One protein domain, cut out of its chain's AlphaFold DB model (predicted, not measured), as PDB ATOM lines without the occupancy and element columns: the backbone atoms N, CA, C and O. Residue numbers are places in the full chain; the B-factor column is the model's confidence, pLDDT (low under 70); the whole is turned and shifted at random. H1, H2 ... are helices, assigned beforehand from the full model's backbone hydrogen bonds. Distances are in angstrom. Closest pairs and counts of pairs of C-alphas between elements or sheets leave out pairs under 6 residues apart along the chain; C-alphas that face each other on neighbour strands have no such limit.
ATOM      1  N   GLU A  17      53.962  24.338  88.588       92.56
ATOM      2  CA  GLU A  17      54.060  22.884  88.393       92.56
ATOM      3  C   GLU A  17      52.846  22.320  87.650       92.56
ATOM      4  O   GLU A  17      53.009  21.550  86.703       92.56
ATOM      5  N   GLY A  18      51.632  22.728  88.036       93.06
ATOM      6  CA  GLY A  18      50.408  22.266  87.384       93.06
ATOM      7  C   GLY A  18      50.279  22.765  85.947       93.06
ATOM      8  O   GLY A  18      49.869  21.996  85.079       93.06
ATOM      9  N   LEU A  19      50.707  23.999  85.658       94.69
ATOM     10  CA  LEU A  19      50.768  24.513  84.290       94.69
ATOM     11  C   LEU A  19      51.738  23.701  83.419       94.69
ATOM     12  O   LEU A  19      51.357  23.274  82.332       94.69
ATOM     13  N   VAL A  20      52.961  23.439  83.896       95.19
ATOM     14  CA  VAL A  20      53.943  22.628  83.149       95.19
ATOM     15  C   VAL A  20      53.427  21.213  82.932       95.19
ATOM     16  O   VAL A  20      53.483  20.716  81.813       95.19
ATOM     17  N   ALA A  21      52.881  20.572  83.968       93.75
ATOM     18  CA  ALA A  21      52.337  19.223  83.856       93.75
ATOM     19  C   ALA A  21      51.197  19.149  82.828       93.75
ATOM     20  O   ALA A  21      51.153  18.219  82.024       93.75
ATOM     21  N   ALA A  22      50.304  20.142  82.824       94.31
ATOM     22  CA  ALA A  22      49.205  20.216  81.873       94.31
ATOM     23  C   ALA A  22      49.691  20.437  80.433       94.31
ATOM     24  O   ALA A  22      49.239  19.735  79.533       94.31
ATOM     25  N   VAL A  23      50.627  21.367  80.212       95.06
ATOM     26  CA  VAL A  23      51.189  21.634  78.877       95.06
ATOM     27  C   VAL A  23      51.961  20.422  78.355       95.06
ATOM     28  O   VAL A  23      51.740  20.026  77.215       95.06
ATOM     29  N   SER A  24      52.786  19.773  79.181       94.94
ATOM     30  CA  SER A  24      53.479  18.536  78.797       94.94
ATOM     31  C   SER A  24      52.495  17.423  78.432       94.94
ATOM     32  O   SER A  24      52.649  16.788  77.396       94.94
ATOM     33  N   ALA A  25      51.429  17.238  79.218       94.00
ATOM     34  CA  ALA A  25      50.400  16.242  78.916       94.00
ATOM     35  C   ALA A  25      49.647  16.540  77.607       94.00
ATOM     36  O   ALA A  25      49.229  15.613  76.914       94.00
ATOM     37  N   VAL A  26      49.467  17.820  77.265       93.75
ATOM     38  CA  VAL A  26      48.907  18.231  75.972       93.75
ATOM     39  C   VAL A  26      49.884  17.933  74.841       93.75
ATOM     40  O   VAL A  26      49.456  17.367  73.842       93.75
ATOM     41  N   LEU A  27      51.170  18.260  74.989       93.31
ATOM     42  CA  LEU A  27      52.202  17.969  73.984       93.31
ATOM     43  C   LEU A  27      52.363  16.463  73.724       93.31
ATOM     44  O   LEU A  27      52.554  16.059  72.580       93.31
ATOM     45  N   ASP A  28      52.218  15.634  74.759       93.25
ATOM     46  CA  ASP A  28      52.269  14.171  74.655       93.25
ATOM     47  C   ASP A  28      50.981  13.559  74.059       93.25
ATOM     48  O   ASP A  28      50.948  12.376  73.700       93.25
ATOM     49  N   ALA A  29      49.890  14.328  73.958       90.94
ATOM     50  CA  ALA A  29      48.629  13.837  73.418       90.94
ATOM     51  C   ALA A  29      48.705  13.678  71.883       90.94
ATOM     52  O   ALA A  29      49.197  14.572  71.198       90.94
ATOM     53  N   PRO A  30      48.117  12.619  71.287       85.25
ATOM     54  CA  PRO A  30      48.201  12.364  69.841       85.25
ATOM     55  C   PRO A  30      47.692  13.491  68.927       85.25
ATOM     56  O   PRO A  30      48.099  13.564  67.774       85.25
ATOM     57  N   ALA A  31      46.782  14.335  69.425       88.38
ATOM     58  CA  ALA A  31      46.245  15.496  68.710       88.38
ATOM     59  C   ALA A  31      46.718  16.834  69.310       88.38
ATOM     60  O   ALA A  31      46.185  17.884  68.965       88.38
ATOM     61  N   GLY A  32      47.680  16.813  70.240       91.81
ATOM     62  CA  GLY A  32      48.236  18.018  70.843       91.81
ATOM     63  C   GLY A  32      47.166  18.964  71.395       91.81
ATOM     64  O   GLY A  32      46.209  18.552  72.069       91.81
ATOM     65  N   TRP A  33      47.293  20.238  71.023       90.31
ATOM     66  CA  TRP A  33      46.343  21.307  71.338       90.31
ATOM     67  C   TRP A  33      44.954  21.145  70.696       90.31
ATOM     68  O   TRP A  33      43.992  21.701  71.223       90.31
ATOM     69  N   GLU A  34      44.810  20.350  69.632       90.31
ATOM     70  CA  GLU A  34      43.507  20.044  69.011       90.31
ATOM     71  C   GLU A  34      42.721  18.965  69.781       90.31
ATOM     72  O   GLU A  34      41.556  18.687  69.486       90.31
ATOM     73  N   SER A  35      43.335  18.340  70.790       90.62
ATOM     74  CA  SER A  35      42.673  17.352  71.640       90.62
ATOM     75  C   SER A  35      41.663  17.978  72.615       90.62
ATOM     76  O   SER A  35      41.732  19.156  72.967       90.62
ATOM     77  N   VAL A  36      40.755  17.152  73.154       90.75
ATOM     78  CA  VAL A  36      39.840  17.558  74.244       90.75
ATOM     79  C   VAL A  36      40.613  18.062  75.471       90.75
ATOM     80  O   VAL A  36      40.158  18.979  76.154       90.75
ATOM     81  N   LEU A  37      41.787  17.481  75.746       89.12
ATOM     82  CA  LEU A  37      42.672  17.928  76.819       89.12
ATOM     83  C   LEU A  37      43.249  19.316  76.513       89.12
ATOM     84  O   LEU A  37      43.171  20.192  77.367       89.12
ATOM     85  N   GLY A  38      43.742  19.536  75.290       90.31
ATOM     86  CA  GLY A  38      44.233  20.837  74.825       90.31
ATOM     87  C   GLY A  38      43.180  21.935  74.961       90.31
ATOM     88  O   GLY A  38      43.441  22.976  75.566       90.31
ATOM     89  N   TRP A  39      41.949  21.657  74.518       90.31
ATOM     90  CA  TRP A  39      40.819  22.573  74.683       90.31
ATOM     91  C   TRP A  39      40.525  22.887  76.159       90.31
ATOM     92  O   TRP A  39      40.350  24.049  76.521       90.31
ATOM     93  N   ARG A  40      40.532  21.878  77.042       89.75
ATOM     94  CA  ARG A  40      40.338  22.094  78.487       89.75
ATOM     95  C   ARG A  40      41.405  22.970  79.109       89.75
ATOM     96  O   ARG A  40      41.062  23.861  79.879       89.75
ATOM     97  N   VAL A  41      42.670  22.697  78.802       92.19
ATOM     98  CA  VAL A  41      43.794  23.494  79.300       92.19
ATOM     99  C   VAL A  41      43.625  24.939  78.832       92.19
ATOM    100  O   VAL A  41      43.641  25.846  79.659       92.19
ATOM    101  N   ALA A  42      43.335  25.160  77.545       89.19
ATOM    102  CA  ALA A  42      43.088  26.493  76.993       89.19
ATOM    103  C   ALA A  42      41.907  27.223  77.668       89.19
ATOM    104  O   ALA A  42      41.973  28.432  77.916       89.19
ATOM    105  N   CYS A  43      40.830  26.510  78.009       89.31
ATOM    106  CA  CYS A  43      39.720  27.057  78.791       89.31
ATOM    107  C   CYS A  43      40.138  27.404  80.227       89.31
ATOM    108  O   CYS A  43      39.886  28.524  80.669       89.31
ATOM    109  N   GLY A  44      40.817  26.494  80.927       91.62
ATOM    110  CA  GLY A  44      41.258  26.685  82.312       91.62
ATOM    111  C   GLY A  44      42.270  27.824  82.494       91.62
ATOM    112  O   GLY A  44      42.313  28.447  83.555       91.62
ATOM    113  N   LEU A  45      43.019  28.180  81.441       92.81
ATOM    114  CA  LEU A  45      43.894  29.357  81.448       92.81
ATOM    115  C   LEU A  45      43.140  30.671  81.707       92.81
ATOM    116  O   LEU A  45      43.749  31.582  82.262       92.81
ATOM    117  N   CYS A  46      41.845  30.786  81.379       88.81
ATOM    118  CA  CYS A  46      41.047  31.972  81.732       88.81
ATOM    119  C   CYS A  46      41.034  32.210  83.242       88.81
ATOM    120  O   CYS A  46      41.365  33.295  83.721       88.81
ATOM    121  N   GLU A  47      40.651  31.181  83.994       89.69
ATOM    122  CA  GLU A  47      40.501  31.262  85.444       89.69
ATOM    123  C   GLU A  47      41.859  31.433  86.120       89.69
ATOM    124  O   GLU A  47      42.007  32.268  87.014       89.69
ATOM    125  N   ALA A  48      42.874  30.703  85.649       93.25
ATOM    126  CA  ALA A  48      44.228  30.821  86.173       93.25
ATOM    127  C   ALA A  48      44.830  32.214  85.905       93.25
ATOM    128  O   ALA A  48      45.447  32.797  86.796       93.25
ATOM    129  N   THR A  49      44.585  32.802  84.726       94.38
ATOM    130  CA  THR A  49      45.028  34.171  84.408       94.38
ATOM    131  C   THR A  49      44.349  35.192  85.313       94.38
ATOM    132  O   THR A  49      45.030  36.051  85.871       94.38
ATOM    133  N   ALA A  50      43.038  35.068  85.539       91.00
ATOM    134  CA  ALA A  50      42.285  35.971  86.413       91.00
ATOM    135  C   ALA A  50      42.796  35.989  87.862       91.00
ATOM    136  O   ALA A  50      42.738  37.023  88.521       91.00
ATOM    137  N   GLN A  51      43.337  34.872  88.353       91.75
ATOM    138  CA  GLN A  51      43.930  34.789  89.694       91.75
ATOM    139  C   GLN A  51      45.335  35.396  89.786       91.75
ATOM    140  O   GLN A  51      45.824  35.653  90.886       91.75
ATOM    141  N   ARG A  52      46.019  35.590  88.655       90.56
ATOM    142  CA  ARG A  52      47.410  36.065  88.612       90.56
ATOM    143  C   ARG A  52      47.517  37.506  88.107       90.56
ATOM    144  O   ARG A  52      48.408  38.236  88.547       90.56
ATOM    145  N   TRP A  53      46.616  37.941  87.230       92.19
ATOM    146  CA  TRP A  53      46.658  39.253  86.591       92.19
ATOM    147  C   TRP A  53      45.781  40.290  87.295       92.19
ATOM    148  O   TRP A  53      44.570  40.138  87.402       92.19
ATOM    149  N   HIS A  54      46.401  41.391  87.726       87.06
ATOM    150  CA  HIS A  54      45.722  42.458  88.476       87.06
ATOM    151  C   HIS A  54      46.109  43.870  88.013       87.06
ATOM    152  O   HIS A  54      45.808  44.857  88.685       87.06
ATOM    153  N   SER A  55      46.839  43.993  86.903       82.25
ATOM    154  CA  SER A  55      47.310  45.299  86.448       82.25
ATOM    155  C   SER A  55      46.171  46.092  85.808       82.25
ATOM    156  O   SER A  55      45.453  45.545  84.977       82.25
ATOM    157  N   PRO A  56      46.050  47.396  86.092       78.50
ATOM    158  CA  PRO A  56      45.077  48.256  85.426       78.50
ATOM    159  C   PRO A  56      45.516  48.694  84.018       78.50
ATOM    160  O   PRO A  56      44.751  49.362  83.329       78.50
ATOM    161  N   ARG A  57      46.758  48.397  83.603       78.62
ATOM    162  CA  ARG A  57      47.310  48.861  82.318       78.62
ATOM    163  C   ARG A  57      46.795  48.071  81.113       78.62
ATOM    164  O   ARG A  57      46.686  48.653  80.044       78.62
ATOM    165  N   TRP A  58      46.521  46.784  81.306       84.44
ATOM    166  CA  TRP A  58      45.953  45.888  80.299       84.44
ATOM    167  C   TRP A  58      44.756  45.182  80.910       84.44
ATOM    168  O   TRP A  58      44.835  44.727  82.058       84.44
ATOM    169  N   GLY A  59      43.667  45.098  80.155       89.38
ATOM    170  CA  GLY A  59      42.463  44.394  80.553       89.38
ATOM    171  C   GLY A  59      42.723  42.908  80.787       89.38
ATOM    172  O   GLY A  59      43.651  42.310  80.243       89.38
ATOM    173  N   LEU A  60      41.883  42.295  81.623       92.50
ATOM    174  CA  LEU A  60      41.955  40.859  81.887       92.50
ATOM    175  C   LEU A  60      41.671  40.028  80.627       92.50
ATOM    176  O   LEU A  60      42.276  38.977  80.450       92.50
ATOM    177  N   GLU A  61      40.768  40.495  79.767       91.25
ATOM    178  CA  GLU A  61      40.428  39.842  78.500       91.25
ATOM    179  C   GLU A  61      41.644  39.788  77.566       91.25
ATOM    180  O   GLU A  61      42.118  38.701  77.251       91.25
ATOM    181  N   GLU A  62      42.238  40.949  77.271       88.12
ATOM    182  CA  GLU A  62      43.463  41.089  76.469       88.12
ATOM    183  C   GLU A  62      44.596  40.201  77.012       88.12
ATOM    184  O   GLU A  62      45.226  39.442  76.276       88.12
ATOM    185  N   MET A  63      44.825  40.232  78.331       93.81
ATOM    186  CA  MET A  63      45.846  39.392  78.960       93.81
ATOM    187  C   MET A  63      45.545  37.900  78.828       93.81
ATOM    188  O   MET A  63      46.457  37.106  78.617       93.81
ATOM    189  N   THR A  64      44.284  37.501  78.957       94.19
ATOM    190  CA  THR A  64      43.885  36.095  78.840       94.19
ATOM    191  C   THR A  64      44.133  35.568  77.432       94.19
ATOM    192  O   THR A  64      44.657  34.461  77.278       94.19
ATOM    193  N   ASP A  65      43.817  36.363  76.415       89.06
ATOM    194  CA  ASP A  65      44.066  36.001  75.023       89.06
ATOM    195  C   ASP A  65      45.568  35.926  74.728       89.06
ATOM    196  O   ASP A  65      46.031  34.947  74.139       89.06
ATOM    197  N   ALA A  66      46.358  36.873  75.241       90.75
ATOM    198  CA  ALA A  66      47.813  36.843  75.117       90.75
ATOM    199  C   ALA A  66      48.452  35.642  75.843       90.75
ATOM    200  O   ALA A  66      49.335  34.984  75.290       90.75
ATOM    201  N   VAL A  67      47.998  35.305  77.057       94.69
ATOM    202  CA  VAL A  67      48.460  34.117  77.803       94.69
ATOM    203  C   VAL A  67      48.158  32.842  77.029       94.69
ATOM    204  O   VAL A  67      49.035  31.987  76.892       94.69
ATOM    205  N   ARG A  68      46.941  32.709  76.493       92.88
ATOM    206  CA  ARG A  68      46.569  31.569  75.651       92.88
ATOM    207  C   ARG A  68      47.459  31.482  74.430       92.88
ATOM    208  O   ARG A  68      48.016  30.419  74.185       92.88
ATOM    209  N   LEU A  69      47.635  32.586  73.708       87.94
ATOM    210  CA  LEU A  69      48.493  32.619  72.531       87.94
ATOM    211  C   LEU A  69      49.896  32.114  72.871       87.94
ATOM    212  O   LEU A  69      50.386  31.207  72.204       87.94
ATOM    213  N   VAL A  70      50.511  32.635  73.935       91.50
ATOM    214  CA  VAL A  70      51.847  32.213  74.382       91.50
ATOM    215  C   VAL A  70      51.876  30.731  74.739       91.50
ATOM    216  O   VAL A  70      52.736  30.011  74.244       91.50
ATOM    217  N   VAL A  71      50.949  30.251  75.568       93.38
ATOM    218  CA  VAL A  71      50.957  28.850  76.011       93.38
ATOM    219  C   VAL A  71      50.725  27.889  74.842       93.38
ATOM    220  O   VAL A  71      51.373  26.849  74.788       93.38
ATOM    221  N   LEU A  72      49.852  28.239  73.892       89.56
ATOM    222  CA  LEU A  72      49.535  27.396  72.737       89.56
ATOM    223  C   LEU A  72      50.653  27.399  71.686       89.56
ATOM    224  O   LEU A  72      50.974  26.354  71.133       89.56
ATOM    225  N   THR A  73      51.240  28.563  71.398       85.56
ATOM    226  CA  THR A  73      52.242  28.713  70.321       85.56
ATOM    227  C   THR A  73      53.674  28.477  70.787       85.56
ATOM    228  O   THR A  73      54.539  28.180  69.969       85.56
ATOM    229  N   ARG A  74      53.932  28.580  72.096       89.94
ATOM    230  CA  ARG A  74      55.260  28.419  72.710       89.94
ATOM    231  C   ARG A  74      55.275  27.328  73.776       89.94
ATOM    232  O   ARG A  74      56.047  27.399  74.728       89.94
ATOM    233  N   SER A  75      54.418  26.317  73.639       92.94
ATOM    234  CA  SER A  75      54.317  25.205  74.593       92.94
ATOM    235  C   SER A  75      55.634  24.448  74.766       92.94
ATOM    236  O   SER A  75      56.000  24.113  75.891       92.94
ATOM    237  N   GLU A  76      56.369  24.207  73.678       92.56
ATOM    238  CA  GLU A  76      57.667  23.519  73.730       92.56
ATOM    239  C   GLU A  76      58.734  24.377  74.423       92.56
ATOM    240  O   GLU A  76      59.432  23.886  75.310       92.56
ATOM    241  N   ASP A  77      58.800  25.673  74.095       92.44
ATOM    242  CA  ASP A  77      59.687  26.637  74.761       92.44
ATOM    243  C   ASP A  77      59.394  26.722  76.261       92.44
ATOM    244  O   ASP A  77      60.319  26.738  77.070       92.44
ATOM    245  N   LEU A  78      58.112  26.763  76.640       94.19
ATOM    246  CA  LEU A  78      57.670  26.826  78.031       94.19
ATOM    247  C   LEU A  78      58.173  25.608  78.810       94.19
ATOM    248  O   LEU A  78      58.777  25.765  79.874       94.19
ATOM    249  N   VAL A  79      57.950  24.401  78.281       94.88
ATOM    250  CA  VAL A  79      58.369  23.148  78.930       94.88
ATOM    251  C   VAL A  79      59.894  23.032  78.963       94.88
ATOM    252  O   VAL A  79      60.461  22.699  80.007       94.88
ATOM    253  N   GLY A  80      60.574  23.367  77.864       95.06
ATOM    254  CA  GLY A  80      62.035  23.374  77.790       95.06
ATOM    255  C   GLY A  80      62.664  24.366  78.772       95.06
ATOM    256  O   GLY A  80      63.587  24.013  79.512       95.06
ATOM    257  N   TRP A  81      62.128  25.587  78.845       94.94
ATOM    258  CA  TRP A  81      62.574  26.614  79.782       94.94
ATOM    259  C   TRP A  81      62.348  26.187  81.232       94.94
ATOM    260  O   TRP A  81      63.271  26.301  82.040       94.94
ATOM    261  N   ALA A  82      61.170  25.646  81.557       95.44
ATOM    262  CA  ALA A  82      60.856  25.155  82.898       95.44
ATOM    263  C   ALA A  82      61.781  24.000  83.320       95.44
ATOM    264  O   ALA A  82      62.251  23.970  84.457       95.44
ATOM    265  N   GLY A  83      62.105  23.088  82.396       94.25
ATOM    266  CA  GLY A  83      63.059  22.002  82.634       94.25
ATOM    267  C   GLY A  83      64.483  22.499  82.904       94.25
ATOM    268  O   GLY A  83      65.165  21.975  83.785       94.25
ATOM    269  N   ALA A  84      64.923  23.542  82.194       95.31
ATOM    270  CA  ALA A  84      66.226  24.175  82.409       95.31
ATOM    271  C   ALA A  84      66.285  25.037  83.688       95.31
ATOM    272  O   ALA A  84      67.364  25.231  84.248       95.31
ATOM    273  N   HIS A  85      65.138  25.527  84.171       93.75
ATOM    274  CA  HIS A  85      65.018  26.432  85.319       93.75
ATOM    275  C   HIS A  85      64.138  25.828  86.422       93.75
ATOM    276  O   HIS A  85      63.122  26.398  86.821       93.75
ATOM    277  N   SER A  86      64.537  24.662  86.934       88.81
ATOM    278  CA  SER A  86      63.779  23.955  87.975       88.81
ATOM    279  C   SER A  86      63.514  24.837  89.207       88.81
ATOM    280  O   SER A  86      64.428  25.451  89.759       88.81
ATOM    281  N   GLY A  87      62.247  24.905  89.629       86.06
ATOM    282  CA  GLY A  87      61.782  25.732  90.750       86.06
ATOM    283  C   GLY A  87      61.521  27.208  90.417       86.06
ATOM    284  O   GLY A  87      61.122  27.960  91.307       86.06
ATOM    285  N   ALA A  88      61.728  27.641  89.169       91.25
ATOM    286  CA  ALA A  88      61.400  28.997  88.740       91.25
ATOM    287  C   ALA A  88      59.886  29.204  88.547       91.25
ATOM    288  O   ALA A  88      59.119  28.268  88.311       91.25
ATOM    289  N   ASP A  89      59.449  30.462  88.624       94.75
ATOM    290  CA  ASP A  89      58.047  30.817  88.424       94.75
ATOM    291  C   ASP A  89      57.684  30.839  86.929       94.75
ATOM    292  O   ASP A  89      57.871  31.835  86.230       94.75
ATOM    293  N   VAL A  90      57.140  29.723  86.444       95.19
ATOM    294  CA  VAL A  90      56.667  29.569  85.058       95.19
ATOM    295  C   VAL A  90      55.559  30.563  84.719       95.19
ATOM    296  O   VAL A  90      55.523  31.083  83.608       95.19
ATOM    297  N   TRP A  91      54.695  30.919  85.672       95.50
ATOM    298  CA  TRP A  91      53.685  31.950  85.434       95.50
ATOM    299  C   TRP A  91      54.305  33.326  85.211       95.50
ATOM    300  O   TRP A  91      53.815  34.077  84.372       95.50
ATOM    301  N   ALA A  92      55.399  33.660  85.899       93.81
ATOM    302  CA  ALA A  92      56.123  34.898  85.624       93.81
ATOM    303  C   ALA A  92      56.724  34.902  84.208       93.81
ATOM    304  O   ALA A  92      56.724  35.945  83.552       93.81
ATOM    305  N   TRP A  93      57.194  33.749  83.719       94.25
ATOM    306  CA  TRP A  93      57.656  33.595  82.335       94.25
ATOM    307  C   TRP A  93      56.511  33.795  81.335       94.25
ATOM    308  O   TRP A  93      56.635  34.619  80.428       94.25
ATOM    309  N   VAL A  94      55.371  33.129  81.547       94.50
ATOM    310  CA  VAL A  94      54.187  33.240  80.676       94.50
ATOM    311  C   VAL A  94      53.653  34.667  80.646       94.50
ATOM    312  O   VAL A  94      53.451  35.219  79.568       94.50
ATOM    313  N   LEU A  95      53.477  35.302  81.808       93.75
ATOM    314  CA  LEU A  95      52.971  36.674  81.895       93.75
ATOM    315  C   LEU A  95      53.926  37.683  81.252       93.75
ATOM    316  O   LEU A  95      53.466  38.654  80.659       93.75
ATOM    317  N   ARG A  96      55.244  37.466  81.339       92.19
ATOM    318  CA  ARG A  96      56.226  38.321  80.658       92.19
ATOM    319  C   ARG A  96      56.089  38.232  79.139       92.19
ATOM    320  O   ARG A  96      56.033  39.268  78.485       92.19
ATOM    321  N   HIS A  97      55.973  37.026  78.592       91.25
ATOM    322  CA  HIS A  97      55.790  36.834  77.152       91.25
ATOM    323  C   HIS A  97      54.422  37.344  76.683       91.25
ATOM    324  O   HIS A  97      54.331  37.995  75.646       91.25
ATOM    325  N   ALA A  98      53.364  37.137  77.474       91.69
ATOM    326  CA  ALA A  98      52.034  37.669  77.181       91.69
ATOM    327  C   ALA A  98      52.034  39.208  77.184       91.69
ATOM    328  O   ALA A  98      51.436  39.841  76.317       91.69
ATOM    329  N   LEU A  99      52.779  39.828  78.105       90.94
ATOM    330  CA  LEU A  99      53.018  41.271  78.085       90.94
ATOM    331  C   LEU A  99      53.789  41.727  76.846       90.94
ATOM    332  O   LEU A  99      53.479  42.796  76.324       90.94
ATOM    333  N   GLY A 100      54.751  40.937  76.366       87.25
ATOM    334  CA  GLY A 100      55.425  41.168  75.089       87.25
ATOM    335  C   GLY A 100      54.452  41.194  73.915       87.25
ATOM    336  O   GLY A 100      54.471  42.151  73.144       87.25
ATOM    337  N   VAL A 101      53.535  40.224  73.837       85.38
ATOM    338  CA  VAL A 101      52.475  40.179  72.812       85.38
ATOM    339  C   VAL A 101      51.624  41.451  72.839       85.38
ATOM    340  O   VAL A 101      51.577  42.172  71.843       85.38
ATOM    341  N   LEU A 102      51.022  41.781  73.988       86.69
ATOM    342  CA  LEU A 102      50.151  42.960  74.112       86.69
ATOM    343  C   LEU A 102      50.883  44.263  73.810       86.69
ATOM    344  O   LEU A 102      50.365  45.175  73.167       86.69
ATOM    345  N   GLN A 103      52.123  44.364  74.277       83.75
ATOM    346  CA  GLN A 103      52.920  45.544  74.030       83.75
ATOM    347  C   GLN A 103      53.313  45.658  72.559       83.75
ATOM    348  O   GLN A 103      53.336  46.773  72.045       83.75
ATOM    349  N   ARG A 104      53.605  44.549  71.872       77.62
ATOM    350  CA  ARG A 104      53.826  44.550  70.424       77.62
ATOM    351  C   ARG A 104      52.576  45.022  69.695       77.62
ATOM    352  O   ARG A 104      52.698  45.919  68.873       77.62
ATOM    353  N   GLU A 105      51.405  44.478  70.007       77.00
ATOM    354  CA  GLU A 105      50.141  44.906  69.387       77.00
ATOM    355  C   GLU A 105      49.900  46.401  69.583       77.00
ATOM    356  O   GLU A 105      49.613  47.122  68.631       77.00
ATOM    357  N   TRP A 106      50.130  46.902  70.792       78.00
ATOM    358  CA  TRP A 106      50.044  48.328  71.070       78.00
ATOM    359  C   TRP A 106      51.109  49.157  70.368       78.00
ATOM    360  O   TRP A 106      50.816  50.264  69.931       78.00
ATOM    361  N   LEU A 107      52.342  48.661  70.255       74.12
ATOM    362  CA  LEU A 107      53.383  49.331  69.482       74.12
ATOM    363  C   LEU A 107      52.987  49.379  68.006       74.12
ATOM    364  O   LEU A 107      53.103  50.436  67.405       74.12
ATOM    365  N   LEU A 108      52.462  48.293  67.443       70.06
ATOM    366  CA  LEU A 108      51.987  48.239  66.061       70.06
ATOM    367  C   LEU A 108      50.794  49.164  65.824       70.06
ATOM    368  O   LEU A 108      50.780  49.869  64.818       70.06
ATOM    369  N   ASP A 109      49.844  49.230  66.756       66.00
ATOM    370  CA  ASP A 109      48.741  50.194  66.717       66.00
ATOM    371  C   ASP A 109      49.265  51.634  66.807       66.00
ATOM    372  O   ASP A 109      48.929  52.499  65.993       66.00
ATOM    373  N   ARG A 110      50.192  51.884  67.739       62.34
ATOM    374  CA  ARG A 110      50.813  53.196  67.946       62.34
ATOM    375  C   ARG A 110      51.617  53.655  66.738       62.34
ATOM    376  O   ARG A 110      51.668  54.856  66.461       62.34
ATOM    377  N   LEU A 111      52.257  52.709  66.066       64.44
ATOM    378  CA  LEU A 111      53.016  52.909  64.844       64.44
ATOM    379  C   LEU A 111      52.123  52.824  63.606       64.44
ATOM    380  O   LEU A 111      52.577  53.191  62.538       64.44
ATOM    381  N   GLY A 112      50.863  52.403  63.712       55.34
ATOM    382  CA  GLY A 112      49.888  52.407  62.623       55.34
ATOM    383  C   GLY A 112      50.323  51.645  61.368       55.34
ATOM    384  O   GLY A 112      49.965  52.060  60.269       55.34
ATOM    385  N   GLY A 113      51.118  50.579  61.511       55.19
ATOM    386  CA  GLY A 113      51.670  49.833  60.371       55.19
ATOM    387  C   GLY A 113      52.853  50.511  59.666       55.19
ATOM    388  O   GLY A 113      53.199  50.106  58.564       55.19
ATOM    389  N   LEU A 114      53.487  51.515  60.294       55.47
ATOM    390  CA  LEU A 114      54.746  52.144  59.845       55.47
ATOM    391  C   LEU A 114      55.982  51.238  60.018       55.47
ATOM    392  O   LEU A 114      57.105  51.684  59.800       55.47
ATOM    393  N   THR A 115      55.788  50.000  60.462       56.12
ATOM    394  CA  THR A 115      56.836  48.993  60.605       56.12
ATOM    395  C   THR A 115      56.302  47.664  60.104       56.12
ATOM    396  O   THR A 115      55.287  47.187  60.616       56.12
ATOM    397  N   GLY A 116      57.006  47.044  59.161       52.56
ATOM    398  CA  GLY A 116      56.953  45.591  59.019       52.56
ATOM    399  C   GLY A 116      57.513  44.896  60.268       52.56
ATOM    400  O   GLY A 116      58.230  45.510  61.069       52.56
ATOM    401  N   ASP A 117      57.213  43.606  60.427       53.41
ATOM    402  CA  ASP A 117      57.628  42.801  61.589       53.41
ATOM    403  C   ASP A 117      59.146  42.812  61.833       53.41
ATOM    404  O   ASP A 117      59.605  42.753  62.973       53.41
ATOM    405  N   SER A 118      59.930  42.970  60.769       53.41
ATOM    406  CA  SER A 118      61.393  42.993  60.780       53.41
ATOM    407  C   SER A 118      62.018  44.288  61.327       53.41
ATOM    408  O   SER A 118      63.182  44.265  61.726       53.41
ATOM    409  N   ASN A 119      61.277  45.405  61.401       58.34
ATOM    410  CA  ASN A 119      61.848  46.729  61.728       58.34
ATOM    411  C   ASN A 119      61.190  47.448  62.895       58.34
ATOM    412  O   ASN A 119      61.593  48.564  63.241       58.34
ATOM    413  N   LEU A 120      60.233  46.784  63.546       66.06
ATOM    414  CA  LEU A 120      59.614  47.268  64.770       66.06
ATOM    415  C   LEU A 120      60.678  47.727  65.779       66.06
ATOM    416  O   LEU A 120      60.601  48.836  66.294       66.06
ATOM    417  N   TRP A 121      61.730  46.933  65.994       64.75
ATOM    418  CA  TRP A 121      62.769  47.225  66.991       64.75
ATOM    419  C   TRP A 121      63.561  48.493  66.705       64.75
ATOM    420  O   TRP A 121      63.682  49.347  67.584       64.75
ATOM    421  N   ARG A 122      64.028  48.656  65.462       62.25
ATOM    422  CA  ARG A 122      64.768  49.851  65.042       62.25
ATOM    423  C   ARG A 122      63.910  51.092  65.220       62.25
ATOM    424  O   ARG A 122      64.357  52.068  65.817       62.25
ATOM    425  N   LEU A 123      62.657  51.036  64.774       62.44
ATOM    426  CA  LEU A 123      61.769  52.188  64.846       62.44
ATOM    427  C   LEU A 123      61.399  52.540  66.296       62.44
ATOM    428  O   LEU A 123      61.364  53.716  66.651       62.44
ATOM    429  N   VAL A 124      61.155  51.548  67.158       68.56
ATOM    430  CA  VAL A 124      60.818  51.778  68.576       68.56
ATOM    431  C   VAL A 124      62.017  52.365  69.334       68.56
ATOM    432  O   VAL A 124      61.824  53.311  70.104       68.56
ATOM    433  N   GLU A 125      63.239  51.882  69.077       63.62
ATOM    434  CA  GLU A 125      64.481  52.439  69.639       63.62
ATOM    435  C   GLU A 125      64.682  53.906  69.226       63.62
ATOM    436  O   GLU A 125      64.895  54.767  70.084       63.62
ATOM    437  N   HIS A 126      64.514  54.219  67.939       55.00
ATOM    438  CA  HIS A 126      64.732  55.566  67.399       55.00
ATOM    439  C   HIS A 126      63.643  56.565  67.812       55.00
ATOM    440  O   HIS A 126      63.940  57.718  68.125       55.00
ATOM    441  N   VAL A 127      62.380  56.130  67.890       51.03
ATOM    442  CA  VAL A 127      61.264  56.967  68.375       51.03
ATOM    443  C   VAL A 127      61.309  57.126  69.908       51.03
ATOM    444  O   VAL A 127      60.544  57.906  70.483       51.03
ATOM    445  N   GLY A 128      62.227  56.432  70.593       53.28
ATOM    446  CA  GLY A 128      62.422  56.533  72.039       53.28
ATOM    447  C   GLY A 128      61.242  55.987  72.843       53.28
ATOM    448  O   GLY A 128      61.027  56.386  73.994       53.28
ATOM    449  N   LEU A 129      60.450  55.094  72.243       62.59
ATOM    450  CA  LEU A 129      59.377  54.396  72.938       62.59
ATOM    451  C   LEU A 129      60.013  53.374  73.877       62.59
ATOM    452  O   LEU A 129      60.783  52.518  73.455       62.59
ATOM    453  N   ARG A 130      59.712  53.472  75.175       70.56
ATOM    454  CA  ARG A 130      60.253  52.524  76.150       70.56
ATOM    455  C   ARG A 130      59.343  51.307  76.274       70.56
ATOM    456  O   ARG A 130      58.209  51.473  76.744       70.56
ATOM    457  N   PRO A 131      59.823  50.112  75.898       72.81
ATOM    458  CA  PRO A 131      59.077  48.897  76.126       72.81
ATOM    459  C   PRO A 131      58.965  48.612  77.635       72.81
ATOM    460  O   PRO A 131      59.802  49.031  78.436       72.81
ATOM    461  N   VAL A 132      57.873  47.965  78.031       75.62
ATOM    462  CA  VAL A 132      57.616  47.472  79.394       75.62
ATOM    463  C   VAL A 132      58.404  46.193  79.657       75.62
ATOM    464  O   VAL A 132      58.895  46.008  80.769       75.62
ATOM    465  N   VAL A 133      58.513  45.332  78.647       80.38
ATOM    466  CA  VAL A 133      59.317  44.103  78.670       80.38
ATOM    467  C   VAL A 133      60.584  44.249  77.823       80.38
ATOM    468  O   VAL A 133      60.745  45.247  77.117       80.38
ATOM    469  N   GLY A 134      61.508  43.292  77.936       76.06
ATOM    470  CA  GLY A 134      62.740  43.297  77.152       76.06
ATOM    471  C   GLY A 134      62.470  43.108  75.660       76.06
ATOM    472  O   GLY A 134      61.390  42.676  75.256       76.06
ATOM    473  N   TRP A 135      63.457  43.430  74.827       69.06
ATOM    474  CA  TRP A 135      63.369  43.221  73.377       69.06
ATOM    475  C   TRP A 135      63.317  41.734  73.012       69.06
ATOM    476  O   TRP A 135      62.702  41.348  72.023       69.06
ATOM    477  N   GLU A 136      63.928  40.895  73.843       72.50
ATOM    478  CA  GLU A 136      63.920  39.443  73.736       72.50
ATOM    479  C   GLU A 136      62.519  38.829  73.898       72.50
ATOM    480  O   GLU A 136      62.204  37.848  73.229       72.50
ATOM    481  N   ASP A 137      61.655  39.436  74.718       70.75
ATOM    482  CA  ASP A 137      60.292  38.950  75.009       70.75
ATOM    483  C   ASP A 137      59.282  39.319  73.908       70.75
ATOM    484  O   ASP A 137      58.106  38.958  73.943       70.75
ATOM    485  N   LEU A 138      59.750  40.114  72.959       67.31
ATOM    486  CA  LEU A 138      58.977  40.887  72.005       67.31
ATOM    487  C   LEU A 138      59.092  40.280  70.584       67.31
ATOM    488  O   LEU A 138      58.298  40.608  69.700       67.31
TER     489      LEU A 138
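Overview. This is residues 17 to 138 of the 290 residues of an uncharacterized protein of Actinomyces succiniciruminis (UniProt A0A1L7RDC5). A long helix, H5, runs much of the length of an elongated body; four helices, H1 to H4, cluster at its first half, and the short helix H6 lies off its far end. H3 crosses H5, H2 packs on the side of H3 away from H5, and H1 packs on both H2 and H4 near the beginning of H5. After H6 the unnamed residues 127 to 138 fold back toward the cluster. The printed part has 122 residues with six named helices, H1 to H6 in order along the chain, and no named strand: the class is all helix. It is compact, with a radius of gyration of the C-alphas of 15.6 A, and spans 44 by 29 by 28 A.

Along the chain. H5, the longest helix, holds residues 90 to 111 and measures 31.1 A, from C-alpha 90 at (56.667, 29.569, 85.058) to C-alpha 111 at (53.016, 52.909, 64.844). H3 holds residues 60 to 73, 19.7 A, and H2 residues 36 to 52, 24.6 A, with a kink of 28 degrees near residue 46. H1, residues 17 to 27, measures 15.3 A and begins with C-alpha 17 at (54.060, 22.884, 88.393). H4 holds residues 75 to 84, 14.3 A, and H6 residues 120 to 126, 10.1 A.

Arrangement. H5, with residues 94 to 102 alone, touches H3; the closest C-alphas, those of Ala 66 and Ala 98, are 4.8 A apart, and the lines are only just about perpendicular at 70.4 degrees. H3 and H2 form a helical hairpin and touch at a steep tilt of 42 degrees, opposite ways, closest at the C-alphas of Cys 46 and Thr 64, 5.8 A apart. H2, with residues 37 to 41 alone, touches H1 at a shallow tilt of 26 degrees, opposite ways, closest at the C-alphas of Val 26 and Gly 38, 5.5 A apart; they too are a helical hairpin. H1 touches H4 at a steep tilt of 48 degrees, closest at the C-alphas of Val 20 and Val 79, 6.1 A apart. H4 and H5 only just touch, with 3 pairs of C-alphas within 8 A. H6 is close to H5 but not clearly touching, with the C-alphas of Leu 108 and Leu 120 closest at 7.8 A; it is apart from H1, H2, H3 and H4. Every O i to N i+4 pair is within hydrogen-bond range in H1, H3, H4, H5 and H6; in H2 it is 11 of 13.

Size, cuts and confidence. The two C-alphas farthest apart, those of Pro 30 and Val 127, are 46.5 A apart. The printed part has no cut, and no link between helices is long. The mean pLDDT of the printed part is 83.6, and it is under 70 at residues 109 to 129, 135 and 138.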